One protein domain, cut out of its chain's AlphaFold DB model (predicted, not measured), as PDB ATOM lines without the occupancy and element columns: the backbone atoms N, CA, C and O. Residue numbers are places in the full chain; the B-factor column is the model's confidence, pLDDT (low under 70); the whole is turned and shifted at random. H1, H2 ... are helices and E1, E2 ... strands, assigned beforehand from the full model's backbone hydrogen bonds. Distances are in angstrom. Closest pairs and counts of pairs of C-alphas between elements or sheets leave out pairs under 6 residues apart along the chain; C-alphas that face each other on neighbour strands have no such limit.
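Overview. This is residues 9 to 144 of the 144 residues of an uncharacterized protein of Mucilaginibacter sp. MD40 (UniProt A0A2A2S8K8). A twisted, curled sheet of six strands lies between two helices, H1 crossing one face and H3 packing on the other, the face that also bears the short H2. At one edge, E1 runs on into the small hairpin E2 and E3, while residues 51 to 67 form a long loop reaching the opposite end. The printed part has 136 residues, with named elements in the order E1 E2 E3 H1 E4 E5 E6 E7 E8 H2 H3 H4; the class is mixed, helices and strands. The large sheet runs E1 E4 E5 E6 E7 E8, antiparallel. The whole is compact, with a radius of gyration of the C-alphas of 14.6 A and spans of 45 by 32 by 29 A.

Arrangement. E4, residues 44 to 50, E5, residues 68 to 75, E6, residues 80 to 87, E7, residues 92 to 99, and E8, residues 105 to 107, form a meander, each strand the antiparallel neighbour of the one before. Within hydrogen-bond range are N 46 and O 71 at 2.9 A, N 72 and O 83 at 2.9 A, N 84 and O 96 at 2.8 A, and N 97 and O 106 at 2.9 A. E7 bends by 58 degrees at residue 95. E1, residues 9 to 12, is an edge strand antiparallel to E4, with N 11 and O 47 2.9 A apart. H1, residues 25 to 38, is over E5 at a height over the sheet of 8.6 A; it runs across the strands, only just, at 61 degrees to E5 on the local plane. Their closest C-alphas, of Ala 31 and Ile 72, are 6.7 A apart. H3, residues 122 to 134, is on the opposite face, completing three layers, helices on both faces of a sheet; its closest C-alphas with E6 are those of Phe 133 and Ile 80, 7.2 A. H2, residues 109 to 113, is on the same face as H3. H4, residues 136 to 139, is only just at the sheet's level, height 3.5 A. E2, residues 15 to 17, and E3, residues 20 to 22, form an antiparallel hairpin, with N 17 and O 20 2.9 A apart. In H1, H2 and H3 every O i to N i+4 pair is within hydrogen-bond range; H4 is too short for one.

Along the chain. E1 begins at C-alpha 9 (3.957, 11.569, 159.634). E4 is 19.5 A long, E5 21.8 A, E6 21.6 A, E7 20.4 A, H1 20.0 A and H3 18.0 A. H4 ends at C-alpha 139 (11.718, 19.274, 159.604).

Size, cuts and confidence. The C-alphas farthest apart, of Gly 62 and Asn 78, are 47.2 A apart. The printed part has no cut. E4 to E5 is a long link. Mean pLDDT of the printed part is 94.6; residue 144 is under 70.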
ATOM      1  N   SER A   9       3.126  10.901 160.633       97.62
ATOM      2  CA  SER A   9       3.957  11.569 159.634       97.62
ATOM      3  C   SER A   9       4.319  12.981 160.085       97.62
ATOM      4  O   SER A   9       3.607  13.604 160.877       97.62
ATOM      5  N   ILE A  10       5.459  13.469 159.595       98.19
ATOM      6  CA  ILE A  10       5.974  14.808 159.880       98.19
ATOM      7  C   ILE A  10       5.902  15.629 158.599       98.19
ATOM      8  O   ILE A  10       6.403  15.217 157.554       98.19
ATOM      9  N   GLN A  11       5.289  16.804 158.681       97.75
ATOM     10  CA  GLN A  11       5.195  17.748 157.577       97.75
ATOM     11  C   GLN A  11       5.934  19.042 157.941       97.75
ATOM     12  O   GLN A  11       5.402  19.821 158.734       97.75
ATOM     13  N   PRO A  12       7.109  19.332 157.345       97.69
ATOM     14  CA  PRO A  12       7.719  20.650 157.470       97.69
ATOM     15  C   PRO A  12       6.788  21.724 156.907       97.69
ATOM     16  O   PRO A  12       6.239  21.567 155.806       97.69
ATOM     17  N   LEU A  13       6.629  22.800 157.673       97.56
ATOM     18  CA  LEU A  13       5.732  23.912 157.370       97.56
ATOM     19  C   LEU A  13       6.461  25.183 156.932       97.56
ATOM     20  O   LEU A  13       5.817  26.077 156.391       97.56
ATOM     21  N   LEU A  14       7.771  25.287 157.180       97.50
ATOM     22  CA  LEU A  14       8.552  26.434 156.723       97.50
ATOM     23  C   LEU A  14       9.077  26.205 155.312       97.50
ATOM     24  O   LEU A  14       9.586  25.132 154.981       97.50
ATOM     25  N   GLU A  15       9.014  27.261 154.520       96.44
ATOM     26  CA  GLU A  15       9.501  27.318 153.151       96.44
ATOM     27  C   GLU A  15      10.355  28.572 152.980       96.44
ATOM     28  O   GLU A  15      10.027  29.633 153.516       96.44
ATOM     29  N   GLU A  16      11.449  28.454 152.236       94.50
ATOM     30  CA  GLU A  16      12.298  29.575 151.856       94.50
ATOM     31  C   GLU A  16      12.080  29.902 150.382       94.50
ATOM     32  O   GLU A  16      12.255  29.057 149.502       94.50
ATOM     33  N   LYS A  17      11.734  31.163 150.114       91.88
ATOM     34  CA  LYS A  17      11.584  31.700 148.765       91.88
ATOM     35  C   LYS A  17      12.300  33.038 148.669       91.88
ATOM     36  O   LYS A  17      11.973  33.974 149.392       91.88
ATOM     37  N   GLN A  18      13.274  33.129 147.760       88.50
ATOM     38  CA  GLN A  18      14.058  34.352 147.514       88.50
ATOM     39  C   GLN A  18      14.697  34.942 148.792       88.50
ATOM     40  O   GLN A  18      14.741  36.157 148.965       88.50
ATOM     41  N   GLY A  19      15.172  34.083 149.703       86.75
ATOM     42  CA  GLY A  19      15.791  34.495 150.971       86.75
ATOM     43  C   GLY A  19      14.808  34.918 152.068       86.75
ATOM     44  O   GLY A  19      15.235  35.384 153.122       86.75
ATOM     45  N   SER A  20      13.498  34.770 151.843       91.00
ATOM     46  CA  SER A  20      12.458  34.989 152.851       91.00
ATOM     47  C   SER A  20      11.879  33.659 153.323       91.00
ATOM     48  O   SER A  20      11.556  32.800 152.501       91.00
ATOM     49  N   ILE A  21      11.724  33.500 154.640       93.75
ATOM     50  CA  ILE A  21      11.099  32.323 155.254       93.75
ATOM     51  C   ILE A  21       9.613  32.609 155.483       93.75
ATOM     52  O   ILE A  21       9.247  33.605 156.107       93.75
ATOM     53  N   SER A  22       8.761  31.700 155.018       95.00
ATOM     54  CA  SER A  22       7.308  31.750 155.189       95.00
ATOM     55  C   SER A  22       6.741  30.387 155.588       95.00
ATOM     56  O   SER A  22       7.439  29.381 155.533       95.00
ATOM     57  N   GLY A  23       5.475  30.354 155.992       95.00
ATOM     58  CA  GLY A  23       4.730  29.127 156.258       95.00
ATOM     59  C   GLY A  23       3.230  29.414 156.364       95.00
ATOM     60  O   GLY A  23       2.826  30.579 156.266       95.00
ATOM     61  N   PRO A  24       2.386  28.386 156.561       95.44
ATOM     62  CA  PRO A  24       0.955  28.566 156.780       95.44
ATOM     63  C   PRO A  24       0.678  29.518 157.950       95.44
ATOM     64  O   PRO A  24       1.257  29.361 159.024       95.44
ATOM     65  N   MET A  25      -0.219  30.488 157.736       93.94
ATOM     66  CA  MET A  25      -0.434  31.616 158.651       93.94
ATOM     67  C   MET A  25      -0.739  31.174 160.087       93.94
ATOM     68  O   MET A  25      -0.018  31.568 160.992       93.94
ATOM     69  N   SER A  26      -1.763  30.340 160.301       94.06
ATOM     70  CA  SER A  26      -2.195  29.957 161.656       94.06
ATOM     71  C   SER A  26      -1.095  29.235 162.460       94.06
ATOM     72  O   SER A  26      -0.720  29.764 163.506       94.06
ATOM     73  N   PRO A  27      -0.471  28.142 161.973       95.88
ATOM     74  CA  PRO A  27       0.625  27.487 162.697       95.88
ATOM     75  C   PRO A  27       1.848  28.384 162.927       95.88
ATOM     76  O   PRO A  27       2.542  28.252 163.934       95.88
ATOM     77  N   LEU A  28       2.144  29.286 161.983       96.62
ATOM     78  CA  LEU A  28       3.277  30.197 162.102       96.62
ATOM     79  C   LEU A  28       3.027  31.284 163.154       96.62
ATOM     80  O   LEU A  28       3.931  31.577 163.935       96.62
ATOM     81  N   GLU A  29       1.832  31.876 163.183       96.00
ATOM     82  CA  GLU A  29       1.457  32.865 164.201       96.00
ATOM     83  C   GLU A  29       1.405  32.230 165.592       96.00
ATOM     84  O   GLU A  29       2.005  32.778 166.515       96.00
ATOM     85  N   PHE A  30       0.841  31.024 165.721       97.00
ATOM     86  CA  PHE A  30       0.908  30.244 166.958       97.00
ATOM     87  C   PHE A  30       2.355  30.064 167.441       97.00
ATOM     88  O   PHE A  30       2.693  30.377 168.583       97.00
ATOM     89  N   ALA A  31       3.250  29.605 166.558       97.25
ATOM     90  CA  ALA A  31       4.644  29.372 166.924       97.25
ATOM     91  C   ALA A  31       5.370  30.660 167.344       97.25
ATOM     92  O   ALA A  31       6.177  30.626 168.272       97.25
ATOM     93  N   LYS A  32       5.078  31.798 166.699       96.44
ATOM     94  CA  LYS A  32       5.608  33.114 167.092       96.44
ATOM     95  C   LYS A  32       5.099  33.547 168.461       96.44
ATOM     96  O   LYS A  32       5.904  34.003 169.269       96.44
ATOM     97  N   GLU A  33       3.802  33.401 168.712       95.88
ATOM     98  CA  GLU A  33       3.183  33.776 169.981       95.88
ATOM     99  C   GLU A  33       3.799  32.986 171.140       95.88
ATOM    100  O   GLU A  33       4.294  33.579 172.099       95.88
ATOM    101  N   ILE A  34       3.866  31.659 171.017       94.69
ATOM    102  CA  ILE A  34       4.464  30.793 172.039       94.69
ATOM    103  C   ILE A  34       5.956  31.094 172.222       94.69
ATOM    104  O   ILE A  34       6.431  31.208 173.354       94.69
ATOM    105  N   ALA A  35       6.703  31.277 171.130       94.62
ATOM    106  CA  ALA A  35       8.117  31.641 171.194       94.62
ATOM    107  C   ALA A  35       8.337  32.966 171.940       94.62
ATOM    108  O   ALA A  35       9.254  33.070 172.759       94.62
ATOM    109  N   GLN A  36       7.472  33.958 171.711       95.00
ATOM    110  CA  GLN A  36       7.508  35.238 172.411       95.00
ATOM    111  C   GLN A  36       7.143  35.100 173.895       95.00
ATOM    112  O   GLN A  36       7.828  35.681 174.734       95.00
ATOM    113  N   GLN A  37       6.093  34.341 174.223       91.31
ATOM    114  CA  GLN A  37       5.630  34.144 175.602       91.31
ATOM    115  C   GLN A  37       6.654  33.394 176.461       91.31
ATOM    116  O   GLN A  37       6.901  33.775 177.603       91.31
ATOM    117  N   VAL A  38       7.263  32.338 175.914       88.25
ATOM    118  CA  VAL A  38       8.226  31.487 176.631       88.25
ATOM    119  C   VAL A  38       9.653  32.053 176.561       88.25
ATOM    120  O   VAL A  38      10.485  31.747 177.411       88.25
ATOM    121  N   GLY A  39       9.946  32.909 175.579       91.75
ATOM    122  CA  GLY A  39      11.246  33.565 175.439       91.75
ATOM    123  C   GLY A  39      12.287  32.737 174.682       91.75
ATOM    124  O   GLY A  39      13.475  32.805 174.999       91.75
ATOM    125  N   PHE A  40      11.872  31.972 173.668       91.75
ATOM    126  CA  PHE A  40      12.785  31.235 172.788       91.75
ATOM    127  C   PHE A  40      12.716  31.729 171.338       91.75
ATOM    128  O   PHE A  40      11.818  32.458 170.931       91.75
ATOM    129  N   LYS A  41      13.705  31.338 170.532       94.25
ATOM    130  CA  LYS A  41      13.703  31.530 169.073       94.25
ATOM    131  C   LYS A  41      13.556  30.173 168.411       94.25
ATOM    132  O   LYS A  41      14.084  29.207 168.950       94.25
ATOM    133  N   PHE A  42      12.915  30.123 167.247       97.19
ATOM    134  CA  PHE A  42      12.787  28.912 166.440       97.19
ATOM    135  C   PHE A  42      13.223  29.160 164.997       97.19
ATOM    136  O   PHE A  42      13.148  30.280 164.492       97.19
ATOM    137  N   ASN A  43      13.703  28.109 164.335       96.75
ATOM    138  CA  ASN A  43      14.014  28.120 162.902       96.75
ATOM    139  C   ASN A  43      13.486  26.872 162.175       96.75
ATOM    140  O   ASN A  43      13.830  26.635 161.016       96.75
ATOM    141  N   ARG A  44      12.670  26.065 162.855       97.94
ATOM    142  CA  ARG A  44      11.954  24.909 162.325       97.94
ATOM    143  C   ARG A  44      10.522  24.932 162.843       97.94
ATOM    144  O   ARG A  44      10.287  25.256 164.006       97.94
ATOM    145  N   LEU A  45       9.591  24.558 161.975       98.44
ATOM    146  CA  LEU A  45       8.188  24.356 162.307       98.44
ATOM    147  C   LEU A  45       7.670  23.188 161.473       98.44
ATOM    148  O   LEU A  45       7.846  23.173 160.252       98.44
ATOM    149  N   ALA A  46       7.038  22.222 162.125       98.56
ATOM    150  CA  ALA A  46       6.432  21.077 161.465       98.56
ATOM    151  C   ALA A  46       5.103  20.695 162.122       98.56
ATOM    152  O   ALA A  46       4.910  20.913 163.316       98.56
ATOM    153  N   ARG A  47       4.207  20.093 161.341       98.44
ATOM    154  CA  ARG A  47       2.971  19.474 161.828       98.44
ATOM    155  C   ARG A  47       3.149  17.966 161.927       98.44
ATOM    156  O   ARG A  47       3.747  17.358 161.040       98.44
ATOM    157  N   LEU A  48       2.603  17.378 162.986       98.25
ATOM    158  CA  LEU A  48       2.437  15.938 163.114       98.25
ATOM    159  C   LEU A  48       1.028  15.532 162.704       98.25
ATOM    160  O   LEU A  48       0.048  16.089 163.193       98.25
ATOM    161  N   TRP A  49       0.948  14.513 161.857       96.94
ATOM    162  CA  TRP A  49      -0.295  13.822 161.550       96.94
ATOM    163  C   TRP A  49      -0.246  12.423 162.133       96.94
ATOM    164  O   TRP A  49       0.720  11.693 161.917       96.94
ATOM    165  N   PHE A  50      -1.292  12.036 162.852       96.81
ATOM    166  CA  PHE A  50      -1.410  10.709 163.440       96.81
ATOM    167  C   PHE A  50      -2.401   9.869 162.644       96.81
ATOM    168  O   PHE A  50      -3.436  10.371 162.217       96.81
ATOM    169  N   ALA A  51      -2.110   8.576 162.481       96.00
ATOM    170  CA  ALA A  51      -3.082   7.644 161.910       96.00
ATOM    171  C   ALA A  51      -4.322   7.483 162.812       96.00
ATOM    172  O   ALA A  51      -5.420   7.249 162.317       96.00
ATOM    173  N   ASP A  52      -4.146   7.622 164.133       95.38
ATOM    174  CA  ASP A  52      -5.252   7.768 165.080       95.38
ATOM    175  C   ASP A  52      -5.600   9.253 165.238       95.38
ATOM    176  O   ASP A  52      -4.945   9.985 165.982       95.38
ATOM    177  N   GLU A  53      -6.655   9.684 164.549       94.12
ATOM    178  CA  GLU A  53      -7.156  11.064 164.563       94.12
ATOM    179  C   GLU A  53      -7.614  11.549 165.947       94.12
ATOM    180  O   GLU A  53      -7.827  12.740 166.139       94.12
ATOM    181  N   ARG A  54      -7.758  10.658 166.937       95.81
ATOM    182  CA  ARG A  54      -8.175  11.021 168.302       95.81
ATOM    183  C   ARG A  54      -7.031  11.585 169.142       95.81
ATOM    184  O   ARG A  54      -7.284  12.122 170.224       95.81
ATOM    185  N   ILE A  55      -5.784  11.403 168.706       97.38
ATOM    186  CA  ILE A  55      -4.608  11.879 169.437       97.38
ATOM    187  C   ILE A  55      -4.655  13.405 169.533       97.38
ATOM    188  O   ILE A  55      -4.787  14.097 168.528       97.38
ATOM    189  N   ASN A  56      -4.533  13.912 170.763       97.25
ATOM    190  CA  ASN A  56      -4.559  15.336 171.108       97.25
ATOM    191  C   ASN A  56      -5.872  16.063 170.757       97.25
ATOM    192  O   ASN A  56      -5.923  17.294 170.765       97.25
ATOM    193  N   GLN A  57      -6.950  15.311 170.525       96.88
ATOM    194  CA  GLN A  57      -8.282  15.865 170.287       96.88
ATOM    195  C   GLN A  57      -9.175  15.762 171.520       96.88
ATOM    196  O   GLN A  57      -9.046  14.843 172.333       96.88
ATOM    197  N   CYS A  58     -10.109  16.697 171.644       94.56
ATOM    198  CA  CYS A  58     -11.210  16.677 172.600       94.56
ATOM    199  C   CYS A  58     -12.519  16.322 171.881       94.56
ATOM    200  O   CYS A  58     -12.570  16.283 170.652       94.56
ATOM    201  N   ARG A  59     -13.586  16.058 172.643       93.00
ATOM    202  CA  ARG A  59     -14.946  16.001 172.093       93.00
ATOM    203  C   ARG A  59     -15.663  17.311 172.370       93.00
ATOM    204  O   ARG A  59     -15.828  17.658 173.536       93.00
ATOM    205  N   GLU A  60     -16.120  17.973 171.319       90.06
ATOM    206  CA  GLU A  60     -16.875  19.227 171.379       90.06
ATOM    207  C   GLU A  60     -18.022  19.153 170.365       90.06
ATOM    208  O   GLU A  60     -17.846  18.621 169.270       90.06
ATOM    209  N   ASP A  61     -19.222  19.585 170.764       87.75
ATOM    210  CA  ASP A  61     -20.427  19.645 169.919       87.75
ATOM    211  C   ASP A  61     -20.720  18.380 169.082       87.75
ATOM    212  O   ASP A  61     -21.199  18.431 167.951       87.75
ATOM    213  N   GLY A  62     -20.443  17.203 169.656       88.50
ATOM    214  CA  GLY A  62     -20.685  15.901 169.022       88.50
ATOM    215  C   GLY A  62     -19.581  15.418 168.071       88.50
ATOM    216  O   GLY A  62     -19.659  14.283 167.599       88.50
ATOM    217  N   GLY A  63     -18.537  16.217 167.840       92.50
ATOM    218  CA  GLY A  63     -17.379  15.891 167.005       92.50
ATOM    219  C   GLY A  63     -16.068  15.784 167.785       92.50
ATOM    220  O   GLY A  63     -16.028  15.971 169.001       92.50
ATOM    221  N   LEU A  64     -14.989  15.439 167.075       94.19
ATOM    222  CA  LEU A  64     -13.627  15.687 167.552       94.19
ATOM    223  C   LEU A  64     -13.248  17.134 167.234       94.19
ATOM    224  O   LEU A  64     -13.663  17.672 166.207       94.19
ATOM    225  N   THR A  65     -12.442  17.746 168.095       94.25
ATOM    226  CA  THR A  65     -11.801  19.030 167.794       94.25
ATOM    227  C   THR A  65     -10.872  18.922 166.582       94.25
ATOM    228  O   THR A  65     -10.480  17.829 166.175       94.25
ATOM    229  N   GLY A  66     -10.498  20.070 166.017       92.00
ATOM    230  CA  GLY A  66      -9.510  20.183 164.940       92.00
ATOM    231  C   GLY A  66      -8.158  20.700 165.426       92.00
ATOM    232  O   GLY A  66      -7.568  21.538 164.752       92.00
ATOM    233  N   HIS A  67      -7.703  20.285 166.613       95.94
ATOM    234  CA  HIS A  67      -6.429  20.748 167.158       95.94
ATOM    235  C   HIS A  67      -5.262  20.260 166.302       95.94
ATOM    236  O   HIS A  67      -5.223  19.095 165.893       95.94
ATOM    237  N   ASP A  68      -4.266  21.115 166.116       96.62
ATOM    238  CA  ASP A  68      -3.021  20.744 165.459       96.62
ATOM    239  C   ASP A  68      -2.004  20.260 166.494       96.62
ATOM    240  O   ASP A  68      -1.927  20.762 167.611       96.62
ATOM    241  N   THR A  69      -1.169  19.290 166.118       98.25
ATOM    242  CA  THR A  69       0.029  18.957 166.899       98.25
ATOM    243  C   THR A  69       1.256  19.454 166.155       98.25
ATOM    244  O   THR A  69       1.512  19.045 165.020       98.25
ATOM    245  N   LEU A  70       2.011  20.348 166.786       98.56
ATOM    246  CA  LEU A  70       3.106  21.078 166.162       98.56
ATOM    247  C   LEU A  70       4.431  20.785 166.861       98.56
ATOM    248  O   LEU A  70       4.514  20.739 168.085       98.56
ATOM    249  N   ILE A  71       5.482  20.642 166.061       98.50
ATOM    250  CA  ILE A  71       6.866  20.677 166.517       98.50
ATOM    251  C   ILE A  71       7.424  22.050 166.182       98.50
ATOM    252  O   ILE A  71       7.497  22.434 165.012       98.50
ATOM    253  N   ILE A  72       7.858  22.757 167.215       98.25
ATOM    254  CA  ILE A  72       8.599  24.005 167.111       98.25
ATOM    255  C   ILE A  72      10.034  23.691 167.513       98.25
ATOM    256  O   ILE A  72      10.269  23.080 168.554       98.25
ATOM    257  N   GLY A  73      11.001  24.060 166.680       97.38
ATOM    258  CA  GLY A  73      12.378  23.645 166.914       97.38
ATOM    259  C   GLY A  73      13.423  24.640 166.456       97.38
ATOM    260  O   GLY A  73      13.173  25.537 165.643       97.38
ATOM    261  N   THR A  74      14.630  24.416 166.957       96.88
ATOM    262  CA  THR A  74      15.821  25.169 166.584       96.88
ATOM    263  C   THR A  74      16.954  24.216 166.288       96.88
ATOM    264  O   THR A  74      17.438  23.504 167.163       96.88
ATOM    265  N   VAL A  75      17.400  24.228 165.039       95.56
ATOM    266  CA  VAL A  75      18.624  23.549 164.625       95.56
ATOM    267  C   VAL A  75      19.768  24.550 164.724       95.56
ATOM    268  O   VAL A  75      19.789  25.560 164.015       95.56
ATOM    269  N   TYR A  76      20.708  24.265 165.618       93.50
ATOM    270  CA  TYR A  76      21.976  24.969 165.770       93.50
ATOM    271  C   TYR A  76      23.085  24.227 165.015       93.50
ATOM    272  O   TYR A  76      22.895  23.125 164.506       93.50
ATOM    273  N   LYS A  77      24.291  24.809 164.979       91.38
ATOM    274  CA  LYS A  77      25.456  24.171 164.345       91.38
ATOM    275  C   LYS A  77      25.796  22.805 164.964       91.38
ATOM    276  O   LYS A  77      26.161  21.891 164.235       91.38
ATOM    277  N   ASN A  78      25.680  22.683 166.288       92.50
ATOM    278  CA  ASN A  78      26.124  21.501 167.036       92.50
ATOM    279  C   ASN A  78      24.990  20.783 167.782       92.50
ATOM    280  O   ASN A  78      25.222  19.725 168.361       92.50
ATOM    281  N   ASP A  79      23.773  21.325 167.775       95.19
ATOM    282  CA  ASP A  79      22.676  20.795 168.582       95.19
ATOM    283  C   ASP A  79      21.314  21.053 167.940       95.19
ATOM    284  O   ASP A  79      21.186  21.873 167.030       95.19
ATOM    285  N   ILE A  80      20.301  20.339 168.416       96.94
ATOM    286  CA  ILE A  80      18.911  20.503 168.011       96.94
ATOM    287  C   ILE A  80      18.079  20.586 169.276       96.94
ATOM    288  O   ILE A  80      18.150  19.703 170.124       96.94
ATOM    289  N   TRP A  81      17.271  21.632 169.364       97.00
ATOM    290  CA  TRP A  81      16.243  21.768 170.380       97.00
ATOM    291  C   TRP A  81      14.871  21.579 169.742       97.00
ATOM    292  O   TRP A  81      14.597  22.167 168.693       97.00
ATOM    293  N   LEU A  82      14.020  20.768 170.364       98.00
ATOM    294  CA  LEU A  82      12.651  20.517 169.922       98.00
ATOM    295  C   LEU A  82      11.673  20.759 171.064       98.00
ATOM    296  O   LEU A  82      11.940  20.442 172.222       98.00
ATOM    297  N   SER A  83      10.502  21.264 170.704       97.50
ATOM    298  CA  SER A  83       9.368  21.421 171.594       97.50
ATOM    299  C   SER A  83       8.091  20.995 170.877       97.50
ATOM    300  O   SER A  83       7.842  21.392 169.738       97.50
ATOM    301  N   LEU A  84       7.301  20.148 171.530       98.31
ATOM    302  CA  LEU A  84       6.070  19.574 171.002       98.31
ATOM    303  C   LEU A  84       4.861  20.230 171.664       98.31
ATOM    304  O   LEU A  84       4.811  20.322 172.889       98.31
ATOM    305  N   TRP A  85       3.881  20.640 170.865       98.25
ATOM    306  CA  TRP A  85       2.720  21.409 171.308       98.25
ATOM    307  C   TRP A  85       1.429  20.880 170.694       98.25
ATOM    308  O   TRP A  85       1.431  20.382 169.569       98.25
ATOM    309  N   VAL A  86       0.323  21.052 171.415       97.94
ATOM    310  CA  VAL A  86      -1.027  21.042 170.840       97.94
ATOM    311  C   VAL A  86      -1.468  22.489 170.650       97.94
ATOM    312  O   VAL A  86      -1.558  23.221 171.633       97.94
ATOM    313  N   ASP A  87      -1.740  22.892 169.414       96.81
ATOM    314  CA  ASP A  87      -2.402  24.152 169.079       96.81
ATOM    315  C   ASP A  87      -3.918  23.928 169.106       96.81
ATOM    316  O   ASP A  87      -4.461  23.120 168.345       96.81
ATOM    317  N   THR A  88      -4.600  24.615 170.021       92.88
ATOM    318  CA  THR A  88      -6.048  24.487 170.215       92.88
ATOM    319  C   THR A  88      -6.844  25.584 169.506       92.88
ATOM    320  O   THR A  88      -8.027  25.755 169.789       92.88
ATOM    321  N   GLY A  89      -6.209  26.393 168.654       88.00
ATOM    322  CA  GLY A  89      -6.808  27.527 167.941       88.00
ATOM    323  C   GLY A  89      -7.034  28.783 168.794       88.00
ATOM    324  O   GLY A  89      -7.057  29.890 168.265       88.00
ATOM    325  N   VAL A  90      -7.175  28.628 170.113       84.94
ATOM    326  CA  VAL A  90      -7.306  29.723 171.100       84.94
ATOM    327  C   VAL A  90      -6.133  29.790 172.086       84.94
ATOM    328  O   VAL A  90      -6.155  30.581 173.026       84.94
ATOM    329  N   GLY A  91      -5.136  28.924 171.917       88.12
ATOM    330  CA  GLY A  91      -3.999  28.790 172.818       88.12
ATOM    331  C   GLY A  91      -3.193  27.527 172.531       88.12
ATOM    332  O   GLY A  91      -3.445  26.821 171.554       88.12
ATOM    333  N   GLY A  92      -2.217  27.241 173.394       93.12
ATOM    334  CA  GLY A  92      -1.309  26.108 173.239       93.12
ATOM    335  C   GLY A  92      -1.149  25.289 174.509       93.12
ATOM    336  O   GLY A  92      -1.073  25.835 175.609       93.12
ATOM    337  N   VAL A  93      -1.046  23.971 174.357       96.00
ATOM    338  CA  VAL A  93      -0.665  23.054 175.438       96.00
ATOM    339  C   VAL A  93       0.703  22.468 175.114       96.00
ATOM    340  O   VAL A  93       0.845  21.689 174.171       96.00
ATOM    341  N   ALA A  94       1.714  22.840 175.898       96.31
ATOM    342  CA  ALA A  94       3.053  22.271 175.788       96.31
ATOM    343  C   ALA A  94       3.015  20.786 176.154       96.31
ATOM    344  O   ALA A  94       2.555  20.445 177.236       96.31
ATOM    345  N   ILE A  95       3.509  19.900 175.296       97.88
ATOM    346  CA  ILE A  95       3.576  18.458 175.569       97.88
ATOM    347  C   ILE A  95       4.910  18.115 176.223       97.88
ATOM    348  O   ILE A  95       4.946  17.602 177.342       97.88
ATOM    349  N   ALA A  96       6.002  18.396 175.513       97.50
ATOM    350  CA  ALA A  96       7.350  18.072 175.952       97.50
ATOM    351  C   ALA A  96       8.411  18.905 175.225       97.50
ATOM    352  O   ALA A  96       8.156  19.456 174.150       97.50
ATOM    353  N   MET A  97       9.614  18.953 175.789       96.62
ATOM    354  CA  MET A  97      10.798  19.613 175.232       96.62
ATOM    355  C   MET A  97      12.024  18.709 175.362       96.62
ATOM    356  O   MET A  97      12.079  17.884 176.270       96.62
ATOM    357  N   ALA A  98      12.994  18.849 174.460       96.50
ATOM    358  CA  ALA A  98      14.257  18.118 174.536       96.50
ATOM    359  C   ALA A  98      15.375  18.824 173.765       96.50
ATOM    360  O   ALA A  98      15.125  19.433 172.716       96.50
ATOM    361  N   TYR A  99      16.611  18.667 174.236       95.62
ATOM    362  CA  TYR A  99      17.795  18.855 173.406       95.62
ATOM    363  C   TYR A  99      18.278  17.498 172.887       95.62
ATOM    364  O   TYR A  99      18.057  16.445 173.479       95.62
ATOM    365  N   ARG A 100      18.966  17.494 171.746       94.38
ATOM    366  CA  ARG A 100      19.621  16.269 171.272       94.38
ATOM    367  C   ARG A 100      20.815  15.911 172.159       94.38
ATOM    368  O   ARG A 100      21.123  14.735 172.320       94.38
ATOM    369  N   SER A 101      21.516  16.921 172.671       91.44
ATOM    370  CA  SER A 101      22.756  16.760 173.432       91.44
ATOM    371  C   SER A 101      22.573  16.166 174.833       91.44
ATOM    372  O   SER A 101      23.460  15.441 175.283       91.44
ATOM    373  N   ASP A 102      21.454  16.444 175.508       87.81
ATOM    374  CA  ASP A 102      21.162  15.926 176.852       87.81
ATOM    375  C   ASP A 102      20.467  14.553 176.822       87.81
ATOM    376  O   ASP A 102      20.606  13.768 177.761       87.81
ATOM    377  N   GLY A 103      19.758  14.240 175.731       77.44
ATOM    378  CA  GLY A 103      18.983  13.011 175.579       77.44
ATOM    379  C   GLY A 103      17.785  12.913 176.529       77.44
ATOM    380  O   GLY A 103      17.097  11.888 176.522       77.44
ATOM    381  N   SER A 104      17.523  13.949 177.330       88.31
ATOM    382  CA  SER A 104      16.400  14.018 178.261       88.31
ATOM    383  C   SER A 104      15.191  14.653 177.591       88.31
ATOM    384  O   SER A 104      15.304  15.597 176.813       88.31
ATOM    385  N   ILE A 105      14.014  14.117 177.905       93.50
ATOM    386  CA  ILE A 105      12.740  14.645 177.424       93.50
ATOM    387  C   ILE A 105      11.953  15.119 178.634       93.50
ATOM    388  O   ILE A 105      11.523  14.314 179.461       93.50
ATOM    389  N   ASP A 106      11.750  16.427 178.703       94.69
ATOM    390  CA  ASP A 106      10.997  17.078 179.762       94.69
ATOM    391  C   ASP A 106       9.528  17.158 179.355       94.69
ATOM    392  O   ASP A 106       9.149  17.942 178.484       94.69
ATOM    393  N   PHE A 107       8.689  16.331 179.977       94.69
ATOM    394  CA  PHE A 107       7.237  16.375 179.807       94.69
ATOM    395  C   PHE A 107       6.631  17.436 180.713       94.69
ATOM    396  O   PHE A 107       6.982  17.521 181.889       94.69
ATOM    397  N   THR A 108       5.673  18.202 180.195       93.00
ATOM    398  CA  THR A 108       4.993  19.206 181.016       93.00
ATOM    399  C   THR A 108       3.812  18.595 181.768       93.00
ATOM    400  O   THR A 108       3.076  17.748 181.247       93.00
ATOM    401  N   ASP A 109       3.588  19.063 182.994       91.81
ATOM    402  CA  ASP A 109       2.439  18.627 183.789       91.81
ATOM    403  C   ASP A 109       1.111  19.124 183.202       91.81
ATOM    404  O   ASP A 109       0.109  18.412 183.259       91.81
ATOM    405  N   LEU A 110       1.118  20.266 182.503       90.94
ATOM    406  CA  LEU A 110      -0.069  20.813 181.841       90.94
ATOM    407  C   LEU A 110      -0.683  19.812 180.847       90.94
ATOM    408  O   LEU A 110      -1.901  19.639 180.799       90.94
ATOM    409  N   TYR A 111       0.146  19.108 180.073       95.44
ATOM    410  CA  TYR A 111      -0.339  18.077 179.155       95.44
ATOM    411  C   TYR A 111      -0.830  16.817 179.878       95.44
ATOM    412  O   TYR A 111      -1.802  16.177 179.454       95.44
ATOM    413  N   ARG A 112      -0.194  16.454 180.999       90.69
ATOM    414  CA  ARG A 112      -0.621  15.318 181.829       90.69
ATOM    415  C   ARG A 112      -2.004  15.553 182.426       90.69
ATOM    416  O   ARG A 112      -2.811  14.624 182.433       90.69
ATOM    417  N   GLU A 113      -2.296  16.780 182.834       92.31
ATOM    418  CA  GLU A 113      -3.579  17.188 183.410       92.31
ATOM    419  C   GLU A 113      -4.671  17.397 182.354       92.31
ATOM    420  O   GLU A 113      -5.856  17.214 182.633       92.31
ATOM    421  N   ARG A 114      -4.296  17.727 181.111       92.75
ATOM    422  CA  ARG A 114      -5.269  17.948 180.038       92.75
ATOM    423  C   ARG A 114      -6.017  16.659 179.678       92.75
ATOM    424  O   ARG A 114      -5.438  15.572 179.529       92.75
ATOM    425  N   HIS A 115      -7.329  16.797 179.494       92.31
ATOM    426  CA  HIS A 115      -8.209  15.727 179.039       92.31
ATOM    427  C   HIS A 115      -8.309  15.730 177.512       92.31
ATOM    428  O   HIS A 115      -9.010  16.555 176.938       92.31
ATOM    429  N   TYR A 116      -7.636  14.774 176.876       95.81
ATOM    430  CA  TYR A 116      -7.816  14.437 175.463       95.81
ATOM    431  C   TYR A 116      -8.441  13.047 175.338       95.81
ATOM    432  O   TYR A 116      -8.300  12.215 176.237       95.81
ATOM    433  N   VAL A 117      -9.103  12.779 174.212       95.75
ATOM    434  CA  VAL A 117      -9.660  11.458 173.881       95.75
ATOM    435  C   VAL A 117      -8.549  10.413 173.834       95.75
ATOM    436  O   VAL A 117      -8.694   9.322 174.385       95.75
ATOM    437  N   CYS A 118      -7.430  10.757 173.200       95.25
ATOM    438  CA  CYS A 118      -6.201   9.987 173.246       95.25
ATOM    439  C   CYS A 118      -5.018  10.931 173.480       95.25
ATOM    440  O   CYS A 118      -4.958  12.018 172.905       95.25
ATOM    441  N   LYS A 119      -4.079  10.510 174.330       95.62
ATOM    442  CA  LYS A 119      -2.825  11.223 174.582       95.62
ATOM    443  C   LYS A 119      -1.654  10.423 174.055       95.62
ATOM    444  O   LYS A 119      -1.655   9.194 174.123       95.62
ATOM    445  N   LEU A 120      -0.636  11.145 173.607       96.94
ATOM    446  CA  LEU A 120       0.688  10.583 173.442       96.94
ATOM    447  C   LEU A 120       1.208  10.162 174.816       96.94
ATOM    448  O   LEU A 120       1.143  10.919 175.785       96.94
ATOM    449  N   ASN A 121       1.718   8.941 174.900       94.69
ATOM    450  CA  ASN A 121       2.488   8.500 176.054       94.69
ATOM    451  C   ASN A 121       3.971   8.864 175.893       94.69
ATOM    452  O   ASN A 121       4.423   9.263 174.816       94.69
ATOM    453  N   GLU A 122       4.741   8.683 176.965       94.94
ATOM    454  CA  GLU A 122       6.153   9.075 176.992       94.94
ATOM    455  C   GLU A 122       6.988   8.367 175.921       94.94
ATOM    456  O   GLU A 122       7.817   8.996 175.261       94.94
ATOM    457  N   LYS A 123       6.714   7.081 175.667       95.06
ATOM    458  CA  LYS A 123       7.391   6.330 174.607       95.06
ATOM    459  C   LYS A 123       7.112   6.939 173.229       95.06
ATOM    460  O   LYS A 123       8.039   7.099 172.450       95.06
ATOM    461  N   GLN A 124       5.865   7.294 172.926       96.94
ATOM    462  CA  GLN A 124       5.492   7.859 171.623       96.94
ATOM    463  C   GLN A 124       6.150   9.218 171.375       96.94
ATOM    464  O   GLN A 124       6.661   9.458 170.285       96.94
ATOM    465  N   VAL A 125       6.182  10.089 172.387       97.50
ATOM    466  CA  VAL A 125       6.895  11.375 172.294       97.50
ATOM    467  C   VAL A 125       8.399  11.151 172.128       97.50
ATOM    468  O   VAL A 125       9.022  11.800 171.290       97.50
ATOM    469  N   THR A 126       8.963  10.182 172.853       95.88
ATOM    470  CA  THR A 126      10.370   9.787 172.697       95.88
ATOM    471  C   THR A 126      10.668   9.318 171.280       95.88
ATOM    472  O   THR A 126      11.622   9.794 170.673       95.88
ATOM    473  N   ASP A 127       9.833   8.438 170.725       96.00
ATOM    474  CA  ASP A 127       9.988   7.928 169.362       96.00
ATOM    475  C   ASP A 127       9.945   9.082 168.332       96.00
ATOM    476  O   ASP A 127      10.772   9.119 167.419       96.00
ATOM    477  N   ILE A 128       9.044  10.064 168.510       97.81
ATOM    478  CA  ILE A 128       8.960  11.261 167.654       97.81
ATOM    479  C   ILE A 128      10.259  12.073 167.704       97.81
ATOM    480  O   ILE A 128      10.842  12.362 166.657       97.81
ATOM    481  N   PHE A 129      10.716  12.451 168.901       97.69
ATOM    482  CA  PHE A 129      11.918  13.273 169.058       97.69
ATOM    483  C   PHE A 129      13.163  12.555 168.550       97.69
ATOM    484  O   PHE A 129      13.931  13.139 167.788       97.69
ATOM    485  N   GLN A 130      13.326  11.275 168.884       96.25
ATOM    486  CA  GLN A 130      14.456  10.479 168.415       96.25
ATOM    487  C   GLN A 130      14.458  10.321 166.895       96.25
ATOM    488  O   GLN A 130      15.519  10.416 166.284       96.25
ATOM    489  N   SER A 131      13.294  10.152 166.258       96.94
ATOM    490  CA  SER A 131      13.214  10.132 164.793       96.94
ATOM    491  C   SER A 131      13.818  11.404 164.184       96.94
ATOM    492  O   SER A 131      14.676  11.321 163.307       96.94
ATOM    493  N   ILE A 132      13.448  12.579 164.700       97.62
ATOM    494  CA  ILE A 132      13.934  13.873 164.194       97.62
ATOM    495  C   ILE A 132      15.402  14.105 164.555       97.62
ATOM    496  O   ILE A 132      16.154  14.665 163.765       97.62
ATOM    497  N   PHE A 133      15.843  13.692 165.740       96.69
ATOM    498  CA  PHE A 133      17.249  13.804 166.121       96.69
ATOM    499  C   PHE A 133      18.160  12.936 165.249       96.69
ATOM    500  O   PHE A 133      19.265  13.378 164.917       96.69
ATOM    501  N   ASN A 134      17.686  11.750 164.857       96.00
ATOM    502  CA  ASN A 134      18.389  10.833 163.960       96.00
ATOM    503  C   ASN A 134      18.369  11.313 162.505       96.00
ATOM    504  O   ASN A 134      19.375  11.187 161.810       96.00
ATOM    505  N   ASP A 135      17.256  11.895 162.057       96.94
ATOM    506  CA  ASP A 135      17.139  12.527 160.744       96.94
ATOM    507  C   ASP A 135      16.474  13.913 160.845       96.94
ATOM    508  O   ASP A 135      15.250  14.042 160.705       96.94
ATOM    509  N   PRO A 136      17.282  14.976 161.039       95.75
ATOM    510  CA  PRO A 136      16.781  16.346 161.133       95.75
ATOM    511  C   PRO A 136      16.173  16.872 159.832       95.75
ATOM    512  O   PRO A 136      15.508  17.911 159.845       95.75
ATOM    513  N   SER A 137      16.390  16.185 158.702       95.94
ATOM    514  CA  SER A 137      15.854  16.619 157.413       95.94
ATOM    515  C   SER A 137      14.325  16.569 157.361       95.94
ATOM    516  O   SER A 137      13.717  17.350 156.630       95.94
ATOM    517  N   GLN A 138      13.701  15.765 158.230       97.25
ATOM    518  CA  GLN A 138      12.248  15.650 158.388       97.25
ATOM    519  C   GLN A 138      11.538  16.961 158.742       97.25
ATOM    520  O   GLN A 138      10.327  17.063 158.563       97.25
ATOM    521  N   ILE A 139      12.265  17.955 159.258       97.44
ATOM    522  CA  ILE A 139      11.718  19.274 159.604       97.44
ATOM    523  C   ILE A 139      12.406  20.418 158.854       97.44
ATOM    524  O   ILE A 139      12.182  21.579 159.190       97.44
ATOM    525  N   ASN A 140      13.247  20.122 157.857       96.12
ATOM    526  CA  ASN A 140      13.974  21.151 157.120       96.12
ATOM    527  C   ASN A 140      13.038  22.150 156.434       96.12
ATOM    528  O   ASN A 140      11.943  21.816 155.983       96.12
ATOM    529  N   ILE A 141      13.529  23.384 156.328       95.25
ATOM    530  CA  ILE A 141      12.886  24.422 155.530       95.25
ATOM    531  C   ILE A 141      12.928  23.961 154.073       95.25
ATOM    532  O   ILE A 141      13.999  23.638 153.556       95.25
ATOM    533  N   LYS A 142      11.766  23.887 153.426       92.19
ATOM    534  CA  LYS A 142      11.684  23.485 152.020       92.19
ATOM    535  C   LYS A 142      12.166  24.629 151.139       92.19
ATOM    536  O   LYS A 142      11.783  25.776 151.350       92.19
ATOM    537  N   THR A 143      12.973  24.314 150.138       86.25
ATOM    538  CA  THR A 143      13.301  25.264 149.073       86.25
ATOM    539  C   THR A 143      12.197  25.193 148.024       86.25
ATOM    540  O   THR A 143      11.935  24.106 147.501       86.25
ATOM    541  N   ALA A 144      11.523  26.318 147.782       65.94
ATOM    542  CA  ALA A 144      10.473  26.444 146.768       65.94
ATOM    543  C   ALA A 144      11.039  26.744 145.372       65.94
ATOM    544  O   ALA A 144      12.085  27.431 145.289       65.94
TER     545      ALA A 144